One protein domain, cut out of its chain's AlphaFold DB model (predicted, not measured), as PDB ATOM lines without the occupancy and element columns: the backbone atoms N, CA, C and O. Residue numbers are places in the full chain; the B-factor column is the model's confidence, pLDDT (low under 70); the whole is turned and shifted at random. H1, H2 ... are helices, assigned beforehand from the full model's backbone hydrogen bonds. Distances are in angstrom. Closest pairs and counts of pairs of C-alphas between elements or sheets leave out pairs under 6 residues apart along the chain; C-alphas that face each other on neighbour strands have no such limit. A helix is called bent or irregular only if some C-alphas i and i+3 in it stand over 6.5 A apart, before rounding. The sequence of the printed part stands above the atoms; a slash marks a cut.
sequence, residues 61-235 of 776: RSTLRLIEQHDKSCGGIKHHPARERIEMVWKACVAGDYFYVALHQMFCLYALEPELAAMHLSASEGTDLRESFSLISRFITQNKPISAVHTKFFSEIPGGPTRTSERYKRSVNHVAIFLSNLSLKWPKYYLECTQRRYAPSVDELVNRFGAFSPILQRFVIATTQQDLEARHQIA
ATOM      1  N   ARG A  61     -15.844 -16.927 -52.476       72.62
ATOM      2  CA  ARG A  61     -15.064 -15.676 -52.436       72.62
ATOM      3  C   ARG A  61     -15.575 -14.581 -53.387       72.62
ATOM      4  O   ARG A  61     -15.369 -13.408 -53.096       72.62
ATOM      5  N   SER A  62     -16.220 -14.928 -54.502       75.75
ATOM      6  CA  SER A  62     -16.894 -13.952 -55.375       75.75
ATOM      7  C   SER A  62     -18.130 -13.360 -54.689       75.75
ATOM      8  O   SER A  62     -18.342 -12.150 -54.729       75.75
ATOM      9  N   THR A  63     -18.884 -14.201 -53.977       80.00
ATOM     10  CA  THR A  63     -20.079 -13.834 -53.209       80.00
ATOM     11  C   THR A  63     -19.777 -12.854 -52.079       80.00
ATOM     12  O   THR A  63     -20.577 -11.954 -51.845       80.00
ATOM     13  N   LEU A  64     -18.605 -12.949 -51.437       82.56
ATOM     14  CA  LEU A  64     -18.168 -11.986 -50.414       82.56
ATOM     15  C   LEU A  64     -18.259 -10.534 -50.916       82.56
ATOM     16  O   LEU A  64     -18.848  -9.694 -50.245       82.56
ATOM     17  N   ARG A  65     -17.784 -10.241 -52.136       80.81
ATOM     18  CA  ARG A  65     -17.857  -8.879 -52.702       80.81
ATOM     19  C   ARG A  65     -19.296  -8.383 -52.877       80.81
ATOM     20  O   ARG A  65     -19.550  -7.202 -52.666       80.81
ATOM     21  N   LEU A  66     -20.226  -9.275 -53.224       82.88
ATOM     22  CA  LEU A  66     -21.650  -8.948 -53.347       82.88
ATOM     23  C   LEU A  66     -22.278  -8.665 -51.976       82.88
ATOM     24  O   LEU A  66     -23.036  -7.711 -51.844       82.88
ATOM     25  N   ILE A  67     -21.925  -9.447 -50.949       83.94
ATOM     26  CA  ILE A  67     -22.386  -9.235 -49.566       83.94
ATOM     27  C   ILE A  67     -21.853  -7.900 -49.020       83.94
ATOM     28  O   ILE A  67     -22.628  -7.115 -48.482       83.94
ATOM     29  N   GLU A  68     -20.565  -7.601 -49.222       82.56
ATOM     30  CA  GLU A  68     -19.963  -6.304 -48.877       82.56
ATOM     31  C   GLU A  68     -20.651  -5.129 -49.583       82.56
ATOM     32  O   GLU A  68     -20.882  -4.089 -48.969       82.56
ATOM     33  N   GLN A  69     -20.940  -5.263 -50.880       82.12
ATOM     34  CA  GLN A  69     -21.594  -4.212 -51.658       82.12
ATOM     35  C   GLN A  69     -23.041  -3.994 -51.198       82.12
ATOM     36  O   GLN A  69     -23.472  -2.846 -51.086       82.12
ATOM     37  N   HIS A  70     -23.762  -5.071 -50.871       81.12
ATOM     38  CA  HIS A  70     -25.122  -5.001 -50.337       81.12
ATOM     39  C   HIS A  70     -25.155  -4.342 -48.954       81.12
ATOM     40  O   HIS A  70     -25.904  -3.387 -48.762       81.12
ATOM     41  N   ASP A  71     -24.299  -4.765 -48.019       78.00
ATOM     42  CA  ASP A  71     -24.211  -4.187 -46.667       78.00
ATOM     43  C   ASP A  71     -23.893  -2.678 -46.700       78.00
ATOM     44  O   ASP A  71     -24.575  -1.876 -46.053       78.00
ATOM     45  N   LYS A  72     -22.948  -2.270 -47.561       76.69
ATOM     46  CA  LYS A  72     -22.640  -0.853 -47.834       76.69
ATOM     47  C   LYS A  72     -23.837  -0.105 -48.435       76.69
ATOM     48  O   LYS A  72     -24.111   1.019 -48.022       76.69
ATOM     49  N   SER A  73     -24.580  -0.718 -49.364       73.00
ATOM     50  CA  SER A  73     -25.785  -0.109 -49.961       73.00
ATOM     51  C   SER A  73     -26.941   0.064 -48.966       73.00
ATOM     52  O   SER A  73     -27.755   0.972 -49.119       73.00
ATOM     53  N   CYS A  74     -26.978  -0.748 -47.907       66.50
ATOM     54  CA  CYS A  74     -27.958  -0.665 -46.821       66.50
ATOM     55  C   CYS A  74     -27.533   0.283 -45.678       66.50
ATOM     56  O   CYS A  74     -28.132   0.263 -44.603       66.50
ATOM     57  N   GLY A  75     -26.512   1.120 -45.893       60.47
ATOM     58  CA  GLY A  75     -26.141   2.229 -45.006       60.47
ATOM     59  C   GLY A  75     -25.262   1.875 -43.798       60.47
ATOM     60  O   GLY A  75     -24.846   2.782 -43.083       60.47
ATOM     61  N   GLY A  76     -24.944   0.597 -43.558       60.62
ATOM     62  CA  GLY A  76     -23.919   0.182 -42.583       60.62
ATOM     63  C   GLY A  76     -24.194   0.498 -41.098       60.62
ATOM     64  O   GLY A  76     -23.254   0.578 -40.306       60.62
ATOM     65  N   ILE A  77     -25.456   0.691 -40.685       44.47
ATOM     66  CA  ILE A  77     -25.810   1.115 -39.314       44.47
ATOM     67  C   ILE A  77     -26.015  -0.086 -38.363       44.47
ATOM     68  O   ILE A  77     -26.492  -1.155 -38.740       44.47
ATOM     69  N   LYS A  78     -25.647   0.093 -37.085       49.53
ATOM     70  CA  LYS A  78     -25.452  -0.968 -36.072       49.53
ATOM     71  C   LYS A  78     -26.696  -1.774 -35.635       49.53
ATOM     72  O   LYS A  78     -26.522  -2.729 -34.889       49.53
ATOM     73  N   HIS A  79     -27.911  -1.452 -36.094       51.34
ATOM     74  CA  HIS A  79     -29.167  -2.035 -35.576       51.34
ATOM     75  C   HIS A  79     -30.134  -2.570 -36.654       51.34
ATOM     76  O   HIS A  79     -31.349  -2.528 -36.479       51.34
ATOM     77  N   HIS A  80     -29.626  -3.080 -37.780       61.31
ATOM     78  CA  HIS A  80     -30.481  -3.674 -38.816       61.31
ATOM     79  C   HIS A  80     -30.841  -5.152 -38.512       61.31
ATOM     80  O   HIS A  80     -29.922  -5.947 -38.305       61.31
ATOM     81  N   PRO A  81     -32.122  -5.584 -38.555       55.56
ATOM     82  CA  PRO A  81     -32.528  -6.954 -38.194       55.56
ATOM     83  C   PRO A  81     -31.965  -8.056 -39.105       55.56
ATOM     84  O   PRO A  81     -31.884  -9.209 -38.694       55.56
ATOM     85  N   ALA A  82     -31.521  -7.733 -40.326       62.78
ATOM     86  CA  ALA A  82     -30.826  -8.701 -41.181       62.78
ATOM     87  C   ALA A  82     -29.307  -8.795 -40.918       62.78
ATOM     88  O   ALA A  82     -28.647  -9.595 -41.578       62.78
ATOM     89  N   ARG A  83     -28.727  -8.010 -39.992       71.06
ATOM     90  CA  ARG A  83     -27.269  -7.969 -39.740       71.06
ATOM     91  C   ARG A  83     -26.705  -9.336 -39.348       71.06
ATOM     92  O   ARG A  83     -25.731  -9.778 -39.943       71.06
ATOM     93  N   GLU A  84     -27.359 -10.031 -38.419       71.38
ATOM     94  CA  GLU A  84     -26.983 -11.390 -37.995       71.38
ATOM     95  C   GLU A  84     -26.939 -12.357 -39.184       71.38
ATOM     96  O   GLU A  84     -26.037 -13.179 -39.312       71.38
ATOM     97  N   ARG A  85     -27.900 -12.221 -40.104       76.62
ATOM     98  CA  ARG A  85     -28.001 -13.032 -41.318       76.62
ATOM     99  C   ARG A  85     -26.909 -12.699 -42.336       76.62
ATOM    100  O   ARG A  85     -26.330 -13.624 -42.899       76.62
ATOM    101  N   ILE A  86     -26.608 -11.416 -42.546       79.38
ATOM    102  CA  ILE A  86     -25.464 -10.967 -43.359       79.38
ATOM    103  C   ILE A  86     -24.176 -11.589 -42.799       79.38
ATOM    104  O   ILE A  86     -23.415 -12.198 -43.548       79.38
ATOM    105  N   GLU A  87     -23.977 -11.526 -41.481       80.69
ATOM    106  CA  GLU A  87     -22.797 -12.068 -40.802       80.69
ATOM    107  C   GLU A  87     -22.708 -13.606 -40.876       80.69
ATOM    108  O   GLU A  87     -21.630 -14.144 -41.134       80.69
ATOM    109  N   MET A  88     -23.819 -14.333 -40.714       82.00
ATOM    110  CA  MET A  88     -23.850 -15.797 -40.860       82.00
ATOM    111  C   MET A  88     -23.521 -16.247 -42.289       82.00
ATOM    112  O   MET A  88     -22.687 -17.134 -42.478       82.00
ATOM    113  N   VAL A  89     -24.129 -15.625 -43.306       86.44
ATOM    114  CA  VAL A  89     -23.863 -15.959 -44.718       86.44
ATOM    115  C   VAL A  89     -22.441 -15.554 -45.119       86.44
ATOM    116  O   VAL A  89     -21.780 -16.287 -45.858       86.44
ATOM    117  N   TRP A  90     -21.924 -14.446 -44.578       85.31
ATOM    118  CA  TRP A  90     -20.521 -14.056 -44.710       85.31
ATOM    119  C   TRP A  90     -19.578 -15.115 -44.125       85.31
ATOM    120  O   TRP A  90     -18.706 -15.612 -44.841       85.31
ATOM    121  N   LYS A  91     -19.782 -15.525 -42.864       82.81
ATOM    122  CA  LYS A  91     -18.996 -16.586 -42.203       82.81
ATOM    123  C   LYS A  91     -19.037 -17.891 -43.004       82.81
ATOM    124  O   LYS A  91     -17.985 -18.479 -43.245       82.81
ATOM    125  N   ALA A  92     -20.207 -18.292 -43.505       87.62
ATOM    126  CA  ALA A  92     -20.352 -19.459 -44.378       87.62
ATOM    127  C   ALA A  92     -19.547 -19.330 -45.686       87.62
ATOM    128  O   ALA A  92     -18.846 -20.265 -46.080       87.62
ATOM    129  N   CYS A  93     -19.574 -18.163 -46.338       87.19
ATOM    130  CA  CYS A  93     -18.794 -17.905 -47.552       87.19
ATOM    131  C   CYS A  93     -17.273 -17.889 -47.302       87.19
ATOM    132  O   CYS A  93     -16.520 -18.362 -48.156       87.19
ATOM    133  N   VAL A  94     -16.819 -17.397 -46.141       83.75
ATOM    134  CA  VAL A  94     -15.403 -17.427 -45.723       83.75
ATOM    135  C   VAL A  94     -14.942 -18.854 -45.408       83.75
ATOM    136  O   VAL A  94     -13.899 -19.276 -45.908       83.75
ATOM    137  N   ALA A  95     -15.729 -19.612 -44.638       82.19
ATOM    138  CA  ALA A  95     -15.443 -21.002 -44.273       82.19
ATOM    139  C   ALA A  95     -15.551 -21.984 -45.457       82.19
ATOM    140  O   ALA A  95     -15.040 -23.102 -45.397       82.19
ATOM    141  N   GLY A  96     -16.214 -21.586 -46.547       85.69
ATOM    142  CA  GLY A  96     -16.498 -22.468 -47.675       85.69
ATOM    143  C   GLY A  96     -17.638 -23.453 -47.396       85.69
ATOM    144  O   GLY A  96     -17.646 -24.546 -47.963       85.69
ATOM    145  N   ASP A  97     -18.591 -23.082 -46.539       90.12
ATOM    146  CA  ASP A  97     -19.771 -23.877 -46.193       90.12
ATOM    147  C   ASP A  97     -20.866 -23.725 -47.266       90.12
ATOM    148  O   ASP A  97     -21.847 -22.991 -47.125       90.12
ATOM    149  N   TYR A  98     -20.682 -24.445 -48.376       90.50
ATOM    150  CA  TYR A  98     -21.660 -24.520 -49.469       90.50
ATOM    151  C   TYR A  98     -23.021 -25.080 -49.008       90.50
ATOM    152  O   TYR A  98     -24.022 -24.796 -49.661       90.50
ATOM    153  N   PHE A  99     -23.088 -25.843 -47.906       93.44
ATOM    154  CA  PHE A  99     -24.344 -26.390 -47.380       93.44
ATOM    155  C   PHE A  99     -25.172 -25.296 -46.700       93.44
ATOM    156  O   PHE A  99     -26.352 -25.156 -47.013       93.44
ATOM    157  N   TYR A 100     -24.566 -24.486 -45.823       93.00
ATOM    158  CA  TYR A 100     -25.272 -23.366 -45.191       93.00
ATOM    159  C   TYR A 100     -25.750 -22.352 -46.230       93.00
ATOM    160  O   TYR A 100     -26.907 -21.946 -46.191       93.00
ATOM    161  N   VAL A 101     -24.894 -21.977 -47.191       91.31
ATOM    162  CA  VAL A 101     -25.277 -21.020 -48.243       91.31
ATOM    163  C   VAL A 101     -26.415 -21.579 -49.111       91.31
ATOM    164  O   VAL A 101     -27.363 -20.849 -49.386       91.31
ATOM    165  N   ALA A 102     -26.388 -22.871 -49.468       92.25
ATOM    166  CA  ALA A 102     -27.480 -23.515 -50.202       92.25
ATOM    167  C   ALA A 102     -28.796 -23.550 -49.408       92.25
ATOM    168  O   ALA A 102     -29.836 -23.150 -49.930       92.25
ATOM    169  N   LEU A 103     -28.759 -23.962 -48.136       93.50
ATOM    170  CA  LEU A 103     -29.932 -23.947 -47.255       93.50
ATOM    171  C   LEU A 103     -30.500 -22.532 -47.108       93.50
ATOM    172  O   LEU A 103     -31.715 -22.345 -47.130       93.50
ATOM    173  N   HIS A 104     -29.621 -21.541 -46.985       91.31
ATOM    174  CA  HIS A 104     -29.994 -20.146 -46.813       91.31
ATOM    175  C   HIS A 104     -30.632 -19.544 -48.070       91.31
ATOM    176  O   HIS A 104     -31.713 -18.956 -47.962       91.31
ATOM    177  N   GLN A 105     -30.046 -19.767 -49.254       91.25
ATOM    178  CA  GLN A 105     -30.641 -19.349 -50.529       91.25
ATOM    179  C   GLN A 105     -32.023 -19.986 -50.703       91.25
ATOM    180  O   GLN A 105     -32.982 -19.281 -51.000       91.25
ATOM    181  N   MET A 106     -32.150 -21.298 -50.468       91.50
ATOM    182  CA  MET A 106     -33.422 -22.013 -50.622       91.50
ATOM    183  C   MET A 106     -34.478 -21.558 -49.601       91.50
ATOM    184  O   MET A 106     -35.637 -21.404 -49.971       91.50
ATOM    185  N   PHE A 107     -34.099 -21.250 -48.356       90.44
ATOM    186  CA  PHE A 107     -35.008 -20.698 -47.337       90.44
ATOM    187  C   PHE A 107     -35.463 -19.258 -47.634       90.44
ATOM    188  O   PHE A 107     -36.553 -18.854 -47.222       90.44
ATOM    189  N   CYS A 108     -34.654 -18.471 -48.349       89.38
ATOM    190  CA  CYS A 108     -35.050 -17.142 -48.823       89.38
ATOM    191  C   CYS A 108     -35.913 -17.232 -50.087       89.38
ATOM    192  O   CYS A 108     -36.951 -16.580 -50.158       89.38
ATOM    193  N   LEU A 109     -35.529 -18.084 -51.042       89.62
ATOM    194  CA  LEU A 109     -36.265 -18.337 -52.279       89.62
ATOM    195  C   LEU A 109     -37.657 -18.914 -51.998       89.62
ATOM    196  O   LEU A 109     -38.632 -18.398 -52.523       89.62
ATOM    197  N   TYR A 110     -37.781 -19.904 -51.107       90.69
ATOM    198  CA  TYR A 110     -39.071 -20.506 -50.741       90.69
ATOM    199  C   TYR A 110     -40.052 -19.501 -50.111       90.69
ATOM    200  O   TYR A 110     -41.261 -19.683 -50.193       90.69
ATOM    201  N   ALA A 111     -39.555 -18.418 -49.505       87.50
ATOM    202  CA  ALA A 111     -40.393 -17.356 -48.944       87.50
ATOM    203  C   ALA A 111     -40.850 -16.302 -49.972       87.50
ATOM    204  O   ALA A 111     -41.606 -15.401 -49.609       87.50
ATOM    205  N   LEU A 112     -40.391 -16.402 -51.224       87.56
ATOM    206  CA  LEU A 112     -40.783 -15.549 -52.350       87.56
ATOM    207  C   LEU A 112     -41.513 -16.367 -53.425       87.56
ATOM    208  O   LEU A 112     -42.604 -16.004 -53.848       87.56
ATOM    209  N   GLU A 113     -40.916 -17.491 -53.826       88.44
ATOM    210  CA  GLU A 113     -41.337 -18.368 -54.919       88.44
ATOM    211  C   GLU A 113     -41.233 -19.847 -54.469       88.44
ATOM    212  O   GLU A 113     -40.251 -20.535 -54.777       88.44
ATOM    213  N   PRO A 114     -42.230 -20.367 -53.716       88.94
ATOM    214  CA  PRO A 114     -42.203 -21.725 -53.161       88.94
ATOM    215  C   PRO A 114     -42.015 -22.825 -54.215       88.94
ATOM    216  O   PRO A 114     -41.286 -23.788 -53.985       88.94
ATOM    217  N   GLU A 115     -42.650 -22.667 -55.379       87.06
ATOM    218  CA  GLU A 115     -42.613 -23.628 -56.489       87.06
ATOM    219  C   GLU A 115     -41.221 -23.708 -57.132       87.06
ATOM    220  O   GLU A 115     -40.710 -24.800 -57.379       87.06
ATOM    221  N   LEU A 116     -40.558 -22.560 -57.329       87.69
ATOM    222  CA  LEU A 116     -39.202 -22.506 -57.878       87.69
ATOM    223  C   LEU A 116     -38.177 -23.090 -56.892       87.69
ATOM    224  O   LEU A 116     -37.264 -23.810 -57.299       87.69
ATOM    225  N   ALA A 117     -38.354 -22.857 -55.588       88.69
ATOM    226  CA  ALA A 117     -37.549 -23.513 -54.557       88.69
ATOM    227  C   ALA A 117     -37.763 -25.039 -54.524       88.69
ATOM    228  O   ALA A 117     -36.790 -25.787 -54.426       88.69
ATOM    229  N   ALA A 118     -39.007 -25.516 -54.654       88.38
ATOM    230  CA  ALA A 118     -39.312 -26.947 -54.718       88.38
ATOM    231  C   ALA A 118     -38.686 -27.621 -55.954       88.38
ATOM    232  O   ALA A 118     -38.073 -28.684 -55.831       88.38
ATOM    233  N   MET A 119     -38.762 -26.960 -57.117       86.88
ATOM    234  CA  MET A 119     -38.104 -27.388 -58.357       86.88
ATOM    235  C   MET A 119     -36.583 -27.506 -58.174       86.88
ATOM    236  O   MET A 119     -35.996 -28.536 -58.505       86.88
ATOM    237  N   HIS A 120     -35.937 -26.489 -57.593       86.00
ATOM    238  CA  HIS A 120     -34.486 -26.499 -57.371       86.00
ATOM    239  C   HIS A 120     -34.016 -27.524 -56.336       86.00
ATOM    240  O   HIS A 120     -32.918 -28.060 -56.482       86.00
ATOM    241  N   LEU A 121     -34.834 -27.832 -55.330       87.69
ATOM    242  CA  LEU A 121     -34.547 -28.890 -54.360       87.69
ATOM    243  C   LEU A 121     -34.768 -30.301 -54.926       87.69
ATOM    244  O   LEU A 121     -34.293 -31.255 -54.318       87.69
ATOM    245  N   SER A 122     -35.466 -30.452 -56.062       80.31
ATOM    246  CA  SER A 122     -35.860 -31.764 -56.612       80.31
ATOM    247  C   SER A 122     -36.529 -32.649 -55.548       80.31
ATOM    248  O   SER A 122     -36.193 -33.823 -55.387       80.31
ATOM    249  N   ALA A 123     -37.416 -32.040 -54.753       67.44
ATOM    250  CA  ALA A 123     -37.989 -32.659 -53.563       67.44
ATOM    251  C   ALA A 123     -38.761 -33.941 -53.914       67.44
ATOM    252  O   ALA A 123     -39.601 -33.946 -54.812       67.44
ATOM    253  N   SER A 124     -38.476 -35.030 -53.196       62.47
ATOM    254  CA  SER A 124     -39.154 -36.312 -53.396       62.47
ATOM    255  C   SER A 124     -40.635 -36.230 -53.032       62.47
ATOM    256  O   SER A 124     -41.019 -35.507 -52.105       62.47
ATOM    257  N   GLU A 125     -41.456 -37.021 -53.724       57.16
ATOM    258  CA  GLU A 125     -42.874 -37.199 -53.406       57.16
ATOM    259  C   GLU A 125     -43.037 -37.566 -51.919       57.16
ATOM    260  O   GLU A 125     -42.476 -38.552 -51.441       57.16
ATOM    261  N   GLY A 126     -43.754 -36.721 -51.167       60.53
ATOM    262  CA  GLY A 126     -43.916 -36.839 -49.712       60.53
ATOM    263  C   GLY A 126     -43.017 -35.934 -48.850       60.53
ATOM    264  O   GLY A 126     -43.203 -35.901 -47.635       60.53
ATOM    265  N   THR A 127     -42.084 -35.164 -49.425       74.12
ATOM    266  CA  THR A 127     -41.313 -34.158 -48.664       74.12
ATOM    267  C   THR A 127     -42.134 -32.888 -48.434       74.12
ATOM    268  O   THR A 127     -42.271 -32.057 -49.332       74.12
ATOM    269  N   ASP A 128     -42.629 -32.684 -47.211       83.88
ATOM    270  CA  ASP A 128     -43.277 -31.425 -46.832       83.88
ATOM    271  C   ASP A 128     -42.228 -30.320 -46.604       83.88
ATOM    272  O   ASP A 128     -41.650 -30.167 -45.521       83.88
ATOM    273  N   LEU A 129     -41.971 -29.525 -47.646       88.00
ATOM    274  CA  LEU A 129     -41.078 -28.366 -47.573       88.00
ATOM    275  C   LEU A 129     -41.612 -27.247 -46.666       88.00
ATOM    276  O   LEU A 129     -40.805 -26.501 -46.110       88.00
ATOM    277  N   ARG A 130     -42.932 -27.132 -46.476       88.56
ATOM    278  CA  ARG A 130     -43.537 -26.108 -45.613       88.56
ATOM    279  C   ARG A 130     -43.194 -26.391 -44.159       88.56
ATOM    280  O   ARG A 130     -42.673 -25.506 -43.484       88.56
ATOM    281  N   GLU A 131     -43.402 -27.623 -43.702       88.69
ATOM    282  CA  GLU A 131     -43.017 -28.037 -42.350       88.69
ATOM    283  C   GLU A 131     -41.496 -28.131 -42.186       88.69
ATOM    284  O   GLU A 131     -40.961 -27.728 -41.152       88.69
ATOM    285  N   SER A 132     -40.765 -28.532 -43.233       90.69
ATOM    286  CA  SER A 132     -39.296 -28.483 -43.220       90.69
ATOM    287  C   SER A 132     -38.785 -27.061 -42.953       90.69
ATOM    288  O   SER A 132     -38.011 -26.848 -42.021       90.69
ATOM    289  N   PHE A 133     -39.245 -26.058 -43.711       91.06
ATOM    290  CA  PHE A 133     -38.827 -24.666 -43.515       91.06
ATOM    291  C   PHE A 133     -39.461 -23.996 -42.283       91.06
ATOM    292  O   PHE A 133     -38.842 -23.102 -41.701       91.06
ATOM    293  N   SER A 134     -40.628 -24.462 -41.822       88.75
ATOM    294  CA  SER A 134     -41.198 -24.116 -40.511       88.75
ATOM    295  C   SER A 134     -40.222 -24.483 -39.385       88.75
ATOM    296  O   SER A 134     -39.862 -23.623 -38.577       88.75
ATOM    297  N   LEU A 135     -39.678 -25.708 -39.402       89.06
ATOM    298  CA  LEU A 135     -38.643 -26.148 -38.460       89.06
ATOM    299  C   LEU A 135     -37.337 -25.348 -38.608       89.06
ATOM    300  O   LEU A 135     -36.807 -24.886 -37.598       89.06
ATOM    301  N   ILE A 136     -36.856 -25.078 -39.831       90.25
ATOM    302  CA  ILE A 136     -35.681 -24.201 -40.047       90.25
ATOM    303  C   ILE A 136     -35.882 -22.806 -39.433       90.25
ATOM    304  O   ILE A 136     -34.944 -22.251 -38.863       90.25
ATOM    305  N   SER A 137     -37.103 -22.262 -39.462       85.25
ATOM    306  CA  SER A 137     -37.430 -20.959 -38.860       85.25
ATOM    307  C   SER A 137     -37.413 -20.931 -37.317       85.25
ATOM    308  O   SER A 137     -37.542 -19.857 -36.723       85.25
ATOM    309  N   ARG A 138     -37.225 -22.090 -36.664       81.69
ATOM    310  CA  ARG A 138     -36.898 -22.206 -35.228       81.69
ATOM    311  C   ARG A 138     -35.389 -22.168 -34.960       81.69
ATOM    312  O   ARG A 138     -34.993 -21.841 -33.848       81.69
ATOM    313  N   PHE A 139     -34.566 -22.522 -35.949       82.06
ATOM    314  CA  PHE A 139     -33.109 -22.662 -35.816       82.06
ATOM    315  C   PHE A 139     -32.335 -21.460 -36.376       82.06
ATOM    316  O   PHE A 139     -31.252 -21.146 -35.894       82.06
ATOM    317  N   ILE A 140     -32.875 -20.786 -37.396       79.81
ATOM    318  CA  ILE A 140     -32.269 -19.621 -38.054       79.81
ATOM    319  C   ILE A 140     -33.216 -18.422 -37.916       79.81
ATOM    320  O   ILE A 140     -34.425 -18.570 -38.104       79.81
ATOM    321  N   THR A 141     -32.669 -17.227 -37.642       67.06
ATOM    322  CA  THR A 141     -33.406 -15.951 -37.544       67.06
ATOM    323  C   THR A 141     -34.443 -15.821 -38.666       67.06
ATOM    324  O   THR A 141     -34.091 -15.904 -39.845       67.06
ATOM    325  N   GLN A 142     -35.720 -15.642 -38.310       61.59
ATOM    326  CA  GLN A 142     -36.860 -15.773 -39.232       61.59
ATOM    327  C   GLN A 142     -36.832 -14.790 -40.417       61.59
ATOM    328  O   GLN A 142     -36.203 -13.738 -40.367       61.59
ATOM    329  N   ASN A 143     -37.584 -15.105 -41.481       60.12
ATOM    330  CA  ASN A 143     -37.781 -14.202 -42.627       60.12
ATOM    331  C   ASN A 143     -38.717 -13.011 -42.313       60.12
ATOM    332  O   ASN A 143     -38.618 -11.978 -42.964       60.12
ATOM    333  N   LYS A 144     -39.615 -13.126 -41.321       56.00
ATOM    334  CA  LYS A 144     -40.646 -12.111 -41.010       56.00
ATOM    335  C   LYS A 144     -40.127 -10.693 -40.679       56.00
ATOM    336  O   LYS A 144     -40.735  -9.752 -41.175       56.00
ATOM    337  N   PRO A 145     -39.049 -10.487 -39.889       53.84
ATOM    338  CA  PRO A 145     -38.523  -9.146 -39.593       53.84
ATOM    339  C   PRO A 145     -37.604  -8.571 -40.691       53.84
ATOM    340  O   PRO A 145     -36.901  -7.591 -40.446       53.84
ATOM    341  N   ILE A 146     -37.545  -9.178 -41.882       63.19
ATOM    342  CA  ILE A 146     -36.585  -8.824 -42.933       63.19
ATOM    343  C   ILE A 146     -37.312  -8.167 -44.109       63.19
ATOM    344  O   ILE A 146     -38.208  -8.753 -44.712       63.19
ATOM    345  N   SER A 147     -36.895  -6.945 -44.462       67.56
ATOM    346  CA  SER A 147     -37.398  -6.235 -45.645       67.56
ATOM    347  C   SER A 147     -37.188  -7.063 -46.919       67.56
ATOM    348  O   SER A 147     -36.109  -7.624 -47.131       67.56
ATOM    349  N   ALA A 148     -38.201  -7.090 -47.793       73.62
ATOM    350  CA  ALA A 148     -38.227  -7.893 -49.018       73.62
ATOM    351  C   ALA A 148     -36.997  -7.686 -49.925       73.62
ATOM    352  O   ALA A 148     -36.571  -8.621 -50.599       73.62
ATOM    353  N   VAL A 149     -36.379  -6.497 -49.881       75.25
ATOM    354  CA  VAL A 149     -35.118  -6.172 -50.574       75.25
ATOM    355  C   VAL A 149     -33.996  -7.149 -50.199       75.25
ATOM    356  O   VAL A 149     -33.295  -7.657 -51.072       75.25
ATOM    357  N   HIS A 150     -33.846  -7.461 -48.908       77.81
ATOM    358  CA  HIS A 150     -32.829  -8.401 -48.435       77.81
ATOM    359  C   HIS A 150     -33.210  -9.845 -48.752       77.81
ATOM    360  O   HIS A 150     -32.351 -10.609 -49.178       77.81
ATOM    361  N   THR A 151     -34.478 -10.233 -48.577       82.00
ATOM    362  CA  THR A 151     -34.936 -11.596 -48.900       82.00
ATOM    363  C   THR A 151     -34.704 -11.918 -50.377       82.00
ATOM    364  O   THR A 151     -34.203 -12.998 -50.688       82.00
ATOM    365  N   LYS A 152     -34.957 -10.953 -51.275       83.44
ATOM    366  CA  LYS A 152     -34.643 -11.075 -52.703       83.44
ATOM    367  C   LYS A 152     -33.138 -11.212 -52.945       83.44
ATOM    368  O   LYS A 152     -32.729 -12.209 -53.533       83.44
ATOM    369  N   PHE A 153     -32.313 -10.302 -52.419       86.38
ATOM    370  CA  PHE A 153     -30.849 -10.408 -52.516       86.38
ATOM    371  C   PHE A 153     -30.324 -11.778 -52.046       86.38
ATOM    372  O   PHE A 153     -29.520 -12.409 -52.729       86.38
ATOM    373  N   PHE A 154     -30.829 -12.287 -50.919       86.69
ATOM    374  CA  PHE A 154     -30.429 -13.589 -50.384       86.69
ATOM    375  C   PHE A 154     -30.889 -14.785 -51.235       86.69
ATOM    376  O   PHE A 154     -30.218 -15.813 -51.225       86.69
ATOM    377  N   SER A 155     -31.976 -14.663 -52.004       87.12
ATOM    378  CA  SER A 155     -32.367 -15.679 -52.997       87.12
ATOM    379  C   SER A 155     -31.491 -15.658 -54.265       87.12
ATOM    380  O   SER A 155     -31.390 -16.663 -54.966       87.12
ATOM    381  N   GLU A 156     -30.800 -14.547 -54.542       84.56
ATOM    382  CA  GLU A 156     -29.975 -14.354 -55.746       84.56
ATOM    383  C   GLU A 156     -28.479 -14.685 -55.552       84.56
ATOM    384  O   GLU A 156     -27.758 -14.824 -56.541       84.56
ATOM    385  N   ILE A 157     -27.994 -14.861 -54.315       81.38
ATOM    386  CA  ILE A 157     -26.607 -15.273 -54.013       81.38
ATOM    387  C   ILE A 157     -26.503 -16.783 -53.707       81.38
ATOM    388  O   ILE A 157     -27.463 -17.355 -53.197       81.38
ATOM    389  N   PRO A 158     -25.373 -17.470 -53.997       70.00
ATOM    390  CA  PRO A 158     -24.080 -16.976 -54.501       70.00
ATOM    391  C   PRO A 158     -24.072 -16.639 -56.000       70.00
ATOM    392  O   PRO A 158     -23.088 -16.122 -56.525       70.00
ATOM    393  N   GLY A 159     -25.184 -16.951 -56.648       69.69
ATOM    394  CA  GLY A 159     -25.630 -16.625 -57.990       69.69
ATOM    395  C   GLY A 159     -27.037 -17.221 -58.100       69.69
ATOM    396  O   GLY A 159     -27.313 -18.223 -57.429       69.69
ATOM    397  N   GLY A 160     -27.929 -16.613 -58.892       64.75
ATOM    398  CA  GLY A 160     -29.314 -17.090 -59.018       64.75
ATOM    399  C   GLY A 160     -29.347 -18.598 -59.300       64.75
ATOM    400  O   GLY A 160     -28.444 -19.088 -59.982       64.75
ATOM    401  N   PRO A 161     -30.314 -19.357 -58.758       60.50
ATOM    402  CA  PRO A 161     -30.148 -20.786 -58.455       60.50
ATOM    403  C   PRO A 161     -29.798 -21.684 -59.662       60.50
ATOM    404  O   PRO A 161     -29.157 -22.721 -59.497       60.50
ATOM    405  N   THR A 162     -30.103 -21.247 -60.887       56.56
ATOM    406  CA  THR A 162     -29.701 -21.875 -62.162       56.56
ATOM    407  C   THR A 162     -28.225 -21.682 -62.563       56.56
ATOM    408  O   THR A 162     -27.693 -22.482 -63.330       56.56
ATOM    409  N   ARG A 163     -27.540 -20.638 -62.078       58.41
ATOM    410  CA  ARG A 163     -26.196 -20.187 -62.514       58.41
ATOM    411  C   ARG A 163     -25.077 -20.537 -61.522       58.41
ATOM    412  O   ARG A 163     -24.114 -19.786 -61.371       58.41
ATOM    413  N   THR A 164     -25.205 -21.661 -60.823       67.19
ATOM    414  CA  THR A 164     -24.329 -22.040 -59.702       67.19
ATOM    415  C   THR A 164     -23.338 -23.157 -60.057       67.19
ATOM    416  O   THR A 164     -23.525 -23.922 -61.006       67.19
ATOM    417  N   SER A 165     -22.228 -23.237 -59.311       78.12
ATOM    418  CA  SER A 165     -21.166 -24.219 -59.573       78.12
ATOM    419  C   SER A 165     -21.618 -25.653 -59.290       78.12
ATOM    420  O   SER A 165     -22.472 -25.907 -58.444       78.12
ATOM    421  N   GLU A 166     -20.980 -26.626 -59.937       80.44
ATOM    422  CA  GLU A 166     -21.304 -28.045 -59.752       80.44
ATOM    423  C   GLU A 166     -21.103 -28.530 -58.298       80.44
ATOM    424  O   GLU A 166     -21.816 -29.408 -57.814       80.44
ATOM    425  N   ARG A 167     -20.188 -27.895 -57.551       82.38
ATOM    426  CA  ARG A 167     -20.033 -28.106 -56.103       82.38
ATOM    427  C   ARG A 167     -21.245 -27.603 -55.310       82.38
ATOM    428  O   ARG A 167     -21.632 -28.253 -54.346       82.38
ATOM    429  N   TYR A 168     -21.839 -26.483 -55.718       87.69
ATOM    430  CA  TYR A 168     -23.019 -25.909 -55.072       87.69
ATOM    431  C   TYR A 168     -24.276 -26.750 -55.316       87.69
ATOM    432  O   TYR A 168     -24.992 -27.038 -54.363       87.69
ATOM    433  N   LYS A 169     -24.504 -27.236 -56.545       86.31
ATOM    434  CA  LYS A 169     -25.648 -28.120 -56.853       86.31
ATOM    435  C   LYS A 169     -25.676 -29.366 -55.960       86.31
ATOM    436  O   LYS A 169     -26.716 -29.723 -55.422       86.31
ATOM    437  N   ARG A 170     -24.515 -29.985 -55.710       88.25
ATOM    438  CA  ARG A 170     -24.399 -31.120 -54.771       88.25
ATOM    439  C   ARG A 170     -24.786 -30.729 -53.343       88.25
ATOM    440  O   ARG A 170     -25.445 -31.509 -52.664       88.25
ATOM    441  N   SER A 171     -24.438 -29.521 -52.901       91.56
ATOM    442  CA  SER A 171     -24.900 -28.990 -51.614       91.56
ATOM    443  C   SER A 171     -26.408 -28.726 -51.584       91.56
ATOM    444  O   SER A 171     -27.018 -29.035 -50.566       91.56
ATOM    445  N   VAL A 172     -27.031 -28.264 -52.676       91.19
ATOM    446  CA  VAL A 172     -28.504 -28.165 -52.785       91.19
ATOM    447  C   VAL A 172     -29.154 -29.548 -52.651       91.19
ATOM    448  O   VAL A 172     -30.080 -29.706 -51.860       91.19
ATOM    449  N   ASN A 173     -28.612 -30.582 -53.306       90.56
ATOM    450  CA  ASN A 173     -29.112 -31.958 -53.165       90.56
ATOM    451  C   ASN A 173     -28.967 -32.485 -51.721       90.56
ATOM    452  O   ASN A 173     -29.879 -33.120 -51.196       90.56
ATOM    453  N   HIS A 174     -27.844 -32.202 -51.049       91.62
ATOM    454  CA  HIS A 174     -27.660 -32.565 -49.636       91.62
ATOM    455  C   HIS A 174     -28.642 -31.808 -48.721       91.62
ATOM    456  O   HIS A 174     -29.142 -32.379 -47.755       91.62
ATOM    457  N   VAL A 175     -28.949 -30.546 -49.038       94.75
ATOM    458  CA  VAL A 175     -29.958 -29.738 -48.338       94.75
ATOM    459  C   VAL A 175     -31.368 -30.302 -48.538       94.75
ATOM    460  O   VAL A 175     -32.115 -30.375 -47.568       94.75
ATOM    461  N   ALA A 176     -31.723 -30.769 -49.737       92.50
ATOM    462  CA  ALA A 176     -33.011 -31.418 -49.994       92.50
ATOM    463  C   ALA A 176     -33.188 -32.708 -49.170       92.50
ATOM    464  O   ALA A 176     -34.206 -32.882 -48.498       92.50
ATOM    465  N   ILE A 177     -32.159 -33.566 -49.141       91.38
ATOM    466  CA  ILE A 177     -32.119 -34.770 -48.291       91.38
ATOM    467  C   ILE A 177     -32.269 -34.392 -46.810       91.38
ATOM    468  O   ILE A 177     -33.028 -35.028 -46.079       91.38
ATOM    469  N   PHE A 178     -31.581 -33.338 -46.366       94.56
ATOM    470  CA  PHE A 178     -31.670 -32.847 -44.993       94.56
ATOM    471  C   PHE A 178     -33.063 -32.319 -44.629       94.56
ATOM    472  O   PHE A 178     -33.585 -32.698 -43.584       94.56
ATOM    473  N   LEU A 179     -33.697 -31.510 -45.483       93.75
ATOM    474  CA  LEU A 179     -35.055 -30.997 -45.261       93.75
ATOM    475  C   LEU A 179     -36.081 -32.144 -45.192       93.75
ATOM    476  O   LEU A 179     -36.896 -32.177 -44.271       93.75
ATOM    477  N   SER A 180     -35.977 -33.132 -46.087       92.25
ATOM    478  CA  SER A 180     -36.821 -34.336 -46.068       92.25
ATOM    479  C   SER A 180     -36.627 -35.164 -44.789       92.25
ATOM    480  O   SER A 180     -37.591 -35.530 -44.117       92.25
ATOM    481  N   ASN A 181     -35.378 -35.381 -44.356       92.56
ATOM    482  CA  ASN A 181     -35.102 -36.011 -43.061       92.56
ATOM    483  C   ASN A 181     -35.647 -35.191 -41.881       92.56
ATOM    484  O   ASN A 181     -36.094 -35.774 -40.893       92.56
ATOM    485  N   LEU A 182     -35.593 -33.859 -41.956       92.50
ATOM    486  CA  LEU A 182     -36.029 -32.969 -40.888       92.50
ATOM    487  C   LEU A 182     -37.547 -33.058 -40.691       92.50
ATOM    488  O   LEU A 182     -37.981 -33.387 -39.591       92.50
ATOM    489  N   SER A 183     -38.350 -32.868 -41.741       91.38
ATOM    490  CA  SER A 183     -39.814 -33.008 -41.650       91.38
ATOM    491  C   SER A 183     -40.244 -34.416 -41.212       91.38
ATOM    492  O   SER A 183     -41.063 -34.551 -40.303       91.38
ATOM    493  N   LEU A 184     -39.652 -35.473 -41.783       90.50
ATOM    494  CA  LEU A 184     -40.064 -36.858 -41.515       90.50
ATOM    495  C   LEU A 184     -39.621 -37.408 -40.145       90.50
ATOM    496  O   LEU A 184     -40.329 -38.230 -39.556       90.50
ATOM    497  N   LYS A 185     -38.440 -37.016 -39.639       92.88
ATOM    498  CA  LYS A 185     -37.824 -37.636 -38.443       92.88
ATOM    499  C   LYS A 185     -37.771 -36.719 -37.223       92.88
ATOM    500  O   LYS A 185     -37.806 -37.227 -36.099       92.88
ATOM    501  N   TRP A 186     -37.688 -35.396 -37.403       93.75
ATOM    502  CA  TRP A 186     -37.460 -34.470 -36.285       93.75
ATOM    503  C   TRP A 186     -38.542 -34.522 -35.196       93.75
ATOM    504  O   TRP A 186     -38.155 -34.557 -34.032       93.75
ATOM    505  N   PRO A 187     -39.858 -34.612 -35.487       91.75
ATOM    506  CA  PRO A 187     -40.874 -34.642 -34.430       91.75
ATOM    507  C   PRO A 187     -40.718 -35.822 -33.456       91.75
ATOM    508  O   PRO A 187     -40.923 -35.664 -32.254       91.75
ATOM    509  N   LYS A 188     -40.300 -36.995 -33.955       91.94
ATOM    510  CA  LYS A 188     -40.042 -38.191 -33.132       91.94
ATOM    511  C   LYS A 188     -38.712 -38.078 -32.384       91.94
ATOM    512  O   LYS A 188     -38.661 -38.298 -31.179       91.94
ATOM    513  N   TYR A 189     -37.655 -37.662 -33.076       93.62
ATOM    514  CA  TYR A 189     -36.324 -37.514 -32.485       93.62
ATOM    515  C   TYR A 189     -36.240 -36.375 -31.452       93.62
ATOM    516  O   TYR A 189     -35.504 -36.471 -30.473       93.62
ATOM    517  N   TYR A 190     -37.040 -35.318 -31.596       90.56
ATOM    518  CA  TYR A 190     -37.177 -34.283 -30.574       90.56
ATOM    519  C   TYR A 190     -37.806 -34.839 -29.279       90.56
ATOM    520  O   TYR A 190     -37.423 -34.439 -28.176       90.56
ATOM    521  N   LEU A 191     -38.718 -35.814 -29.381       86.69
ATOM    522  CA  LEU A 191     -39.246 -36.521 -28.212       86.69
ATOM    523  C   LEU A 191     -38.182 -37.427 -27.568       86.69
ATOM    524  O   LEU A 191     -38.072 -37.413 -26.344       86.69
ATOM    525  N   GLU A 192     -37.335 -38.113 -28.354       87.81
ATOM    526  CA  GLU A 192     -36.136 -38.799 -27.823       87.81
ATOM    527  C   GLU A 192     -35.245 -37.808 -27.048       87.81
ATOM    528  O   GLU A 192     -34.858 -38.083 -25.912       87.81
ATOM    529  N   CYS A 193     -34.972 -36.626 -27.623       85.56
ATOM    530  CA  CYS A 193     -34.203 -35.550 -26.981       85.56
ATOM    531  C   CYS A 193     -34.842 -35.071 -25.664       85.56
ATOM    532  O   CYS A 193     -34.131 -34.785 -24.700       85.56
ATOM    533  N   THR A 194     -36.178 -35.037 -25.604       83.69
ATOM    534  CA  THR A 194     -36.950 -34.669 -24.405       83.69
ATOM    535  C   THR A 194     -36.834 -35.727 -23.310       83.69
ATOM    536  O   THR A 194     -36.533 -35.394 -22.166       83.69
ATOM    537  N   GLN A 195     -36.997 -37.006 -23.659       80.00
ATOM    538  CA  GLN A 195     -36.879 -38.130 -22.719       80.00
ATOM    539  C   GLN A 195     -35.466 -38.240 -22.132       80.00
ATOM    540  O   GLN A 195     -35.303 -38.416 -20.926       80.00
ATOM    541  N   ARG A 196     -34.440 -38.099 -22.979       81.94
ATOM    542  CA  ARG A 196     -33.025 -38.237 -22.595       81.94
ATOM    543  C   ARG A 196     -32.408 -36.980 -21.962       81.94
ATOM    544  O   ARG A 196     -31.300 -37.056 -21.446       81.94
ATOM    545  N   ARG A 197     -33.101 -35.833 -22.027       75.75
ATOM    546  CA  ARG A 197     -32.682 -34.515 -21.504       75.75
ATOM    547  C   ARG A 197     -31.365 -33.943 -22.072       75.75
ATOM    548  O   ARG A 197     -30.753 -33.088 -21.438       75.75
ATOM    549  N   TYR A 198     -30.940 -34.356 -23.270       74.69
ATOM    550  CA  TYR A 198     -29.800 -33.747 -23.972       74.69
ATOM    551  C   TYR A 198     -30.099 -33.488 -25.454       74.69
ATOM    552  O   TYR A 198     -30.698 -34.324 -26.139       74.69
ATOM    553  N   ALA A 199     -29.670 -32.321 -25.946       82.94
ATOM    554  CA  ALA A 199     -29.757 -31.922 -27.350       82.94
ATOM    555  C   ALA A 199     -28.959 -32.862 -28.287       82.94
ATOM    556  O   ALA A 199     -28.207 -33.715 -27.812       82.94
ATOM    557  N   PRO A 200     -29.126 -32.769 -29.619       83.62
ATOM    558  CA  PRO A 200     -28.417 -33.622 -30.575       83.62
ATOM    559  C   PRO A 200     -26.893 -33.530 -30.459       83.62
ATOM    560  O   PRO A 200     -26.359 -32.449 -30.219       83.62
ATOM    561  N   SER A 201     -26.176 -34.632 -30.692       81.81
ATOM    562  CA  SER A 201     -24.735 -34.538 -30.971       81.81
ATOM    563  C   SER A 201     -24.484 -34.144 -32.433       81.81
ATOM    564  O   SER A 201     -25.358 -34.285 -33.293       81.81
ATOM    565  N   VAL A 202     -23.265 -33.687 -32.741       79.31
ATOM    566  CA  VAL A 202     -22.835 -33.428 -34.127       79.31
ATOM    567  C   VAL A 202     -22.980 -34.692 -34.983       79.31
ATOM    568  O   VAL A 202     -23.563 -34.632 -36.066       79.31
ATOM    569  N   ASP A 203     -22.545 -35.847 -34.474       77.56
ATOM    570  CA  ASP A 203     -22.679 -37.134 -35.162       77.56
ATOM    571  C   ASP A 203     -24.137 -37.547 -35.377       77.56
ATOM    572  O   ASP A 203     -24.460 -38.113 -36.418       77.56
ATOM    573  N   GLU A 204     -25.049 -37.253 -34.447       87.94
ATOM    574  CA  GLU A 204     -26.472 -37.531 -34.657       87.94
ATOM    575  C   GLU A 204     -27.076 -36.632 -35.744       87.94
ATOM    576  O   GLU A 204     -27.836 -37.121 -36.584       87.94
ATOM    577  N   LEU A 205     -26.710 -35.348 -35.788       89.50
ATOM    578  CA  LEU A 205     -27.163 -34.424 -36.837       89.50
ATOM    579  C   LEU A 205     -26.606 -34.788 -38.221       89.50
ATOM    580  O   LEU A 205     -27.333 -34.717 -39.217       89.50
ATOM    581  N   VAL A 206     -25.352 -35.237 -38.299       85.56
ATOM    582  CA  VAL A 206     -24.762 -35.734 -39.549       85.56
ATOM    583  C   VAL A 206     -25.411 -37.056 -39.968       85.56
ATOM    584  O   VAL A 206     -25.928 -37.145 -41.078       85.56
ATOM    585  N   ASN A 207     -25.447 -38.069 -39.097       85.62
ATOM    586  CA  ASN A 207     -25.837 -39.429 -39.489       85.62
ATOM    587  C   ASN A 207     -27.358 -39.652 -39.577       85.62
ATOM    588  O   ASN A 207     -27.807 -40.397 -40.448       85.62
ATOM    589  N   ARG A 208     -28.178 -39.027 -38.715       91.25
ATOM    590  CA  ARG A 208     -29.648 -39.198 -38.763       91.25
ATOM    591  C   ARG A 208     -30.318 -38.270 -39.787       91.25
ATOM    592  O   ARG A 208     -31.336 -38.659 -40.374       91.25
ATOM    593  N   PHE A 209     -29.758 -37.072 -40.000       93.50
ATOM    594  CA  PHE A 209     -30.374 -36.006 -40.806       93.50
ATOM    595  C   PHE A 209     -29.578 -35.571 -42.045       93.50
ATOM    596  O   PHE A 209     -30.197 -35.106 -42.998       93.50
ATOM    597  N   GLY A 210     -28.252 -35.719 -42.086       90.50
ATOM    598  CA  GLY A 210     -27.424 -35.186 -43.179       90.50
ATOM    599  C   GLY A 210     -27.111 -33.690 -43.047       90.50
ATOM    600  O   GLY A 210     -26.860 -33.018 -44.046       90.50
ATOM    601  N   ALA A 211     -27.140 -33.139 -41.828       93.00
ATOM    602  CA  ALA A 211     -26.813 -31.737 -41.576       93.00
ATOM    603  C   ALA A 211     -25.288 -31.514 -41.623       93.00
ATOM    604  O   ALA A 211     -24.614 -31.562 -40.595       93.00
ATOM    605  N   PHE A 212     -24.726 -31.283 -42.813       89.56
ATOM    606  CA  PHE A 212     -23.267 -31.185 -43.008       89.56
ATOM    607  C   PHE A 212     -22.648 -29.811 -42.686       89.56
ATOM    608  O   PHE A 212     -21.425 -29.691 -42.696       89.56
ATOM    609  N   SER A 213     -23.453 -28.779 -42.421       92.06
ATOM    610  CA  SER A 213     -22.962 -27.442 -42.056       92.06
ATOM    611  C   SER A 213     -22.626 -27.351 -40.558       92.06
ATOM    612  O   SER A 213     -23.542 -27.490 -39.741       92.06
ATOM    613  N   PRO A 214     -21.377 -27.024 -40.166       84.31
ATOM    614  CA  PRO A 214     -21.026 -26.772 -38.765       84.31
ATOM    615  C   PRO A 214     -21.770 -25.570 -38.173       84.31
ATOM    616  O   PRO A 214     -22.118 -25.573 -36.994       84.31
ATOM    617  N   ILE A 215     -22.056 -24.557 -38.998       86.00
ATOM    618  CA  ILE A 215     -22.830 -23.374 -38.596       86.00
ATOM    619  C   ILE A 215     -24.248 -23.809 -38.209       86.00
ATOM    620  O   ILE A 215     -24.704 -23.508 -37.108       86.00
ATOM    621  N   LEU A 216     -24.923 -24.576 -39.070       89.56
ATOM    622  CA  LEU A 216     -26.270 -25.079 -38.799       89.56
ATOM    623  C   LEU A 216     -26.314 -26.020 -37.590       89.56
ATOM    624  O   LEU A 216     -27.223 -25.899 -36.773       89.56
ATOM    625  N   GLN A 217     -25.346 -26.936 -37.468       89.75
ATOM    626  CA  GLN A 217     -25.256 -27.860 -36.332       89.75
ATOM    627  C   GLN A 217     -25.273 -27.096 -35.003       89.75
ATOM    628  O   GLN A 217     -26.097 -27.393 -34.142       89.75
ATOM    629  N   ARG A 218     -24.430 -26.062 -34.864       79.69
ATOM    630  CA  ARG A 218     -24.364 -25.221 -33.655       79.69
ATOM    631  C   ARG A 218     -25.717 -24.598 -33.309       79.69
ATOM    632  O   ARG A 218     -26.133 -24.680 -32.156       79.69
ATOM    633  N   PHE A 219     -26.423 -24.041 -34.297       83.62
ATOM    634  CA  PHE A 219     -27.761 -23.479 -34.089       83.62
ATOM    635  C   PHE A 219     -28.767 -24.535 -33.631       83.62
ATOM    636  O   PHE A 219     -29.380 -24.357 -32.581       83.62
ATOM    637  N   VAL A 220     -28.887 -25.654 -34.356       85.81
ATOM    638  CA  VAL A 220     -29.832 -26.737 -34.026       85.81
ATOM    639  C   VAL A 220     -29.591 -27.279 -32.613       85.81
ATOM    640  O   VAL A 220     -30.554 -27.487 -31.871       85.81
ATOM    641  N   ILE A 221     -28.330 -27.468 -32.210       82.19
ATOM    642  CA  ILE A 221     -27.970 -27.931 -30.861       82.19
ATOM    643  C   ILE A 221     -28.381 -26.894 -29.806       82.19
ATOM    644  O   ILE A 221     -29.119 -27.235 -28.881       82.19
ATOM    645  N   ALA A 222     -27.968 -25.631 -29.965       74.81
ATOM    646  CA  ALA A 222     -28.230 -24.570 -28.991       74.81
ATOM    647  C   ALA A 222     -29.735 -24.328 -28.773       74.81
ATOM    648  O   ALA A 222     -30.207 -24.338 -27.634       74.81
ATOM    649  N   THR A 223     -30.513 -24.194 -29.853       79.62
ATOM    650  CA  THR A 223     -31.967 -23.974 -29.757       79.62
ATOM    651  C   THR A 223     -32.705 -25.194 -29.213       79.62
ATOM    652  O   THR A 223     -33.698 -25.044 -28.504       79.62
ATOM    653  N   THR A 224     -32.230 -26.413 -29.507       83.00
ATOM    654  CA  THR A 224     -32.847 -27.627 -28.951       83.00
ATOM    655  C   THR A 224     -32.591 -27.715 -27.451       83.00
ATOM    656  O   THR A 224     -33.529 -27.967 -26.701       83.00
ATOM    657  N   GLN A 225     -31.367 -27.430 -26.990       80.19
ATOM    658  CA  GLN A 225     -31.051 -27.417 -25.558       80.19
ATOM    659  C   GLN A 225     -31.873 -26.362 -24.797       80.19
ATOM    660  O   GLN A 225     -32.304 -26.625 -23.677       80.19
ATOM    661  N   GLN A 226     -32.151 -25.207 -25.413       73.19
ATOM    662  CA  GLN A 226     -33.008 -24.171 -24.830       73.19
ATOM    663  C   GLN A 226     -34.471 -24.631 -24.660       73.19
ATOM    664  O   GLN A 226     -35.056 -24.418 -23.601       73.19
ATOM    665  N   ASP A 227     -35.057 -25.280 -25.674       76.69
ATOM    666  CA  ASP A 227     -36.436 -25.810 -25.634       76.69
ATOM    667  C   ASP A 227     -36.569 -26.938 -24.582       76.69
ATOM    668  O   ASP A 227     -37.553 -27.005 -23.846       76.69
ATOM    669  N   LEU A 228     -35.536 -27.781 -24.445       75.81
ATOM    670  CA  LEU A 228     -35.451 -28.820 -23.408       75.81
ATOM    671  C   LEU A 228     -35.406 -28.238 -21.985       75.81
ATOM    672  O   LEU A 228     -36.170 -28.665 -21.120       75.81
ATOM    673  N   GLU A 229     -34.534 -27.256 -21.747       66.19
ATOM    674  CA  GLU A 229     -34.369 -26.627 -20.431       66.19
ATOM    675  C   GLU A 229     -35.625 -25.842 -20.017       66.19
ATOM    676  O   GLU A 229     -36.112 -25.991 -18.895       66.19
ATOM    677  N   ALA A 230     -36.230 -25.087 -20.941       70.69
ATOM    678  CA  ALA A 230     -37.477 -24.367 -20.682       70.69
ATOM    679  C   ALA A 230     -38.618 -25.314 -20.258       70.69
ATOM    680  O   ALA A 230     -39.360 -25.013 -19.320       70.69
ATOM    681  N   ARG A 231     -38.735 -26.491 -20.890       68.19
ATOM    682  CA  ARG A 231     -39.719 -27.519 -20.498       68.19
ATOM    683  C   ARG A 231     -39.438 -28.104 -19.122       68.19
ATOM    684  O   ARG A 231     -40.384 -28.332 -18.374       68.19
ATOM    685  N   HIS A 232     -38.171 -28.327 -18.778       66.56
ATOM    686  CA  HIS A 232     -37.795 -28.818 -17.454       66.56
ATOM    687  C   HIS A 232     -38.179 -27.818 -16.351       66.56
ATOM    688  O   HIS A 232     -38.763 -28.209 -15.342       66.56
ATOM    689  N   GLN A 233     -37.945 -26.523 -16.579       59.62
ATOM    690  CA  GLN A 233     -38.328 -25.458 -15.646       59.62
ATOM    691  C   GLN A 233     -39.851 -25.299 -15.519       59.62
ATOM    692  O   GLN A 233     -40.350 -25.061 -14.420       59.62
ATOM    693  N   ILE A 234     -40.606 -25.473 -16.610       59.03
ATOM    694  CA  ILE A 234     -42.078 -25.491 -16.568       59.03
ATOM    695  C   ILE A 234     -42.582 -26.708 -15.779       59.03
ATOM    696  O   ILE A 234     -43.425 -26.540 -14.904       59.03
ATOM    697  N   ALA A 235     -42.046 -27.906 -16.028       56.62
ATOM    698  CA  ALA A 235     -42.433 -29.119 -15.303       56.62
ATOM    699  C   ALA A 235     -42.176 -28.991 -13.791       56.62
ATOM    700  O   ALA A 235     -43.082 -29.230 -12.998       56.62
TER     701      ALA A 235
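This is residues 61 to 235 of the 776 residues of the protein "SP-RING-type domain-containing protein" of Pseudogymnoascus sp. VKM F-3557 (UniProt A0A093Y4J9). What shape do the helices make? H3 sits inside a body of short helices, with H2, H4 and H6 packed on it, the long arm H7a crossing it and H1 outside H2. From this body H9 and H7b, the second arm of the bent helix H7, reach toward one end, with H5 and H8 near where they leave it. How large is it? The printed part has 175 residues with nine named helices, H1 to H9 in chain order, no named strand, and is all helix. It is compact, with a radius of gyration of the C-alphas of 16.4 A and spans of 48 by 39 by 27 A.

How do the first helices fold back? H1, residues 61 to 73, and H2, residues 83 to 95, touch as a hairpin at a shallow tilt of 18 degrees, the closest C-alphas being those of Leu 64 and Trp 90, 6.5 A apart. H2, with residues 89 to 93 alone, touches H3, residues 98 to 109, in a second hairpin, closest at the C-alphas of Val 89 and Val 101, 6.3 A. H3, with residues 106 to 109 alone, touches H4, residues 114 to 121, in a third, closest at the C-alphas of Leu 109 and Ala 117, 5.8 A. What else touches H3? H6, residues 148 to 156, does, at a steep tilt of 44 degrees, closest at the C-alphas of Gln 105 and Ser 155, 4.7 A. H7, residues 166 to 196, assigned as one helix by its hydrogen bonds, is bent, with C-alphas 184 and 187 7.5 A apart, into H7a, residues 166 to 184, and H7b, residues 187 to 196. H7a, with residues 167 to 175 alone, touches H3, closest at the C-alphas of Phe 99 and Ser 171, 5.0 A. What follows toward the last residue? H5, residues 129 to 139, touches H7a, closest at the C-alphas of Ser 132 and Ser 183, 4.8 A, and H9, residues 214 to 235, closest at those of Phe 139 and Val 220, 5.5 A. H8, residues 202 to 209, touches H7a, closest at the C-alphas of Asn 181 and Phe 209, 5.2 A. Are the helix backbones complete? Every O i to N i+4 pair is within hydrogen-bond range in H2, H3, H4, H6, H7a, H8 and H9, against 7 of 9 in H1, 5 of 7 in H5 and 5 of 6 in H7b.

Where does H1 begin? Its C-alpha 61 is at (-15.064, -15.676, -52.436). Which are longest? H9 is 31.8 A long, ending at C-alpha 235 at (-42.433, -29.119, -15.303), and H7a is 27.6 A long.

Is there a cut or a long link? The printed part has no cut, and no link is long. Where is confidence low? Residues 74 to 82, 123 to 126, 141 to 147, 159 to 164, 229 and 231 to 235 have pLDDT under 70.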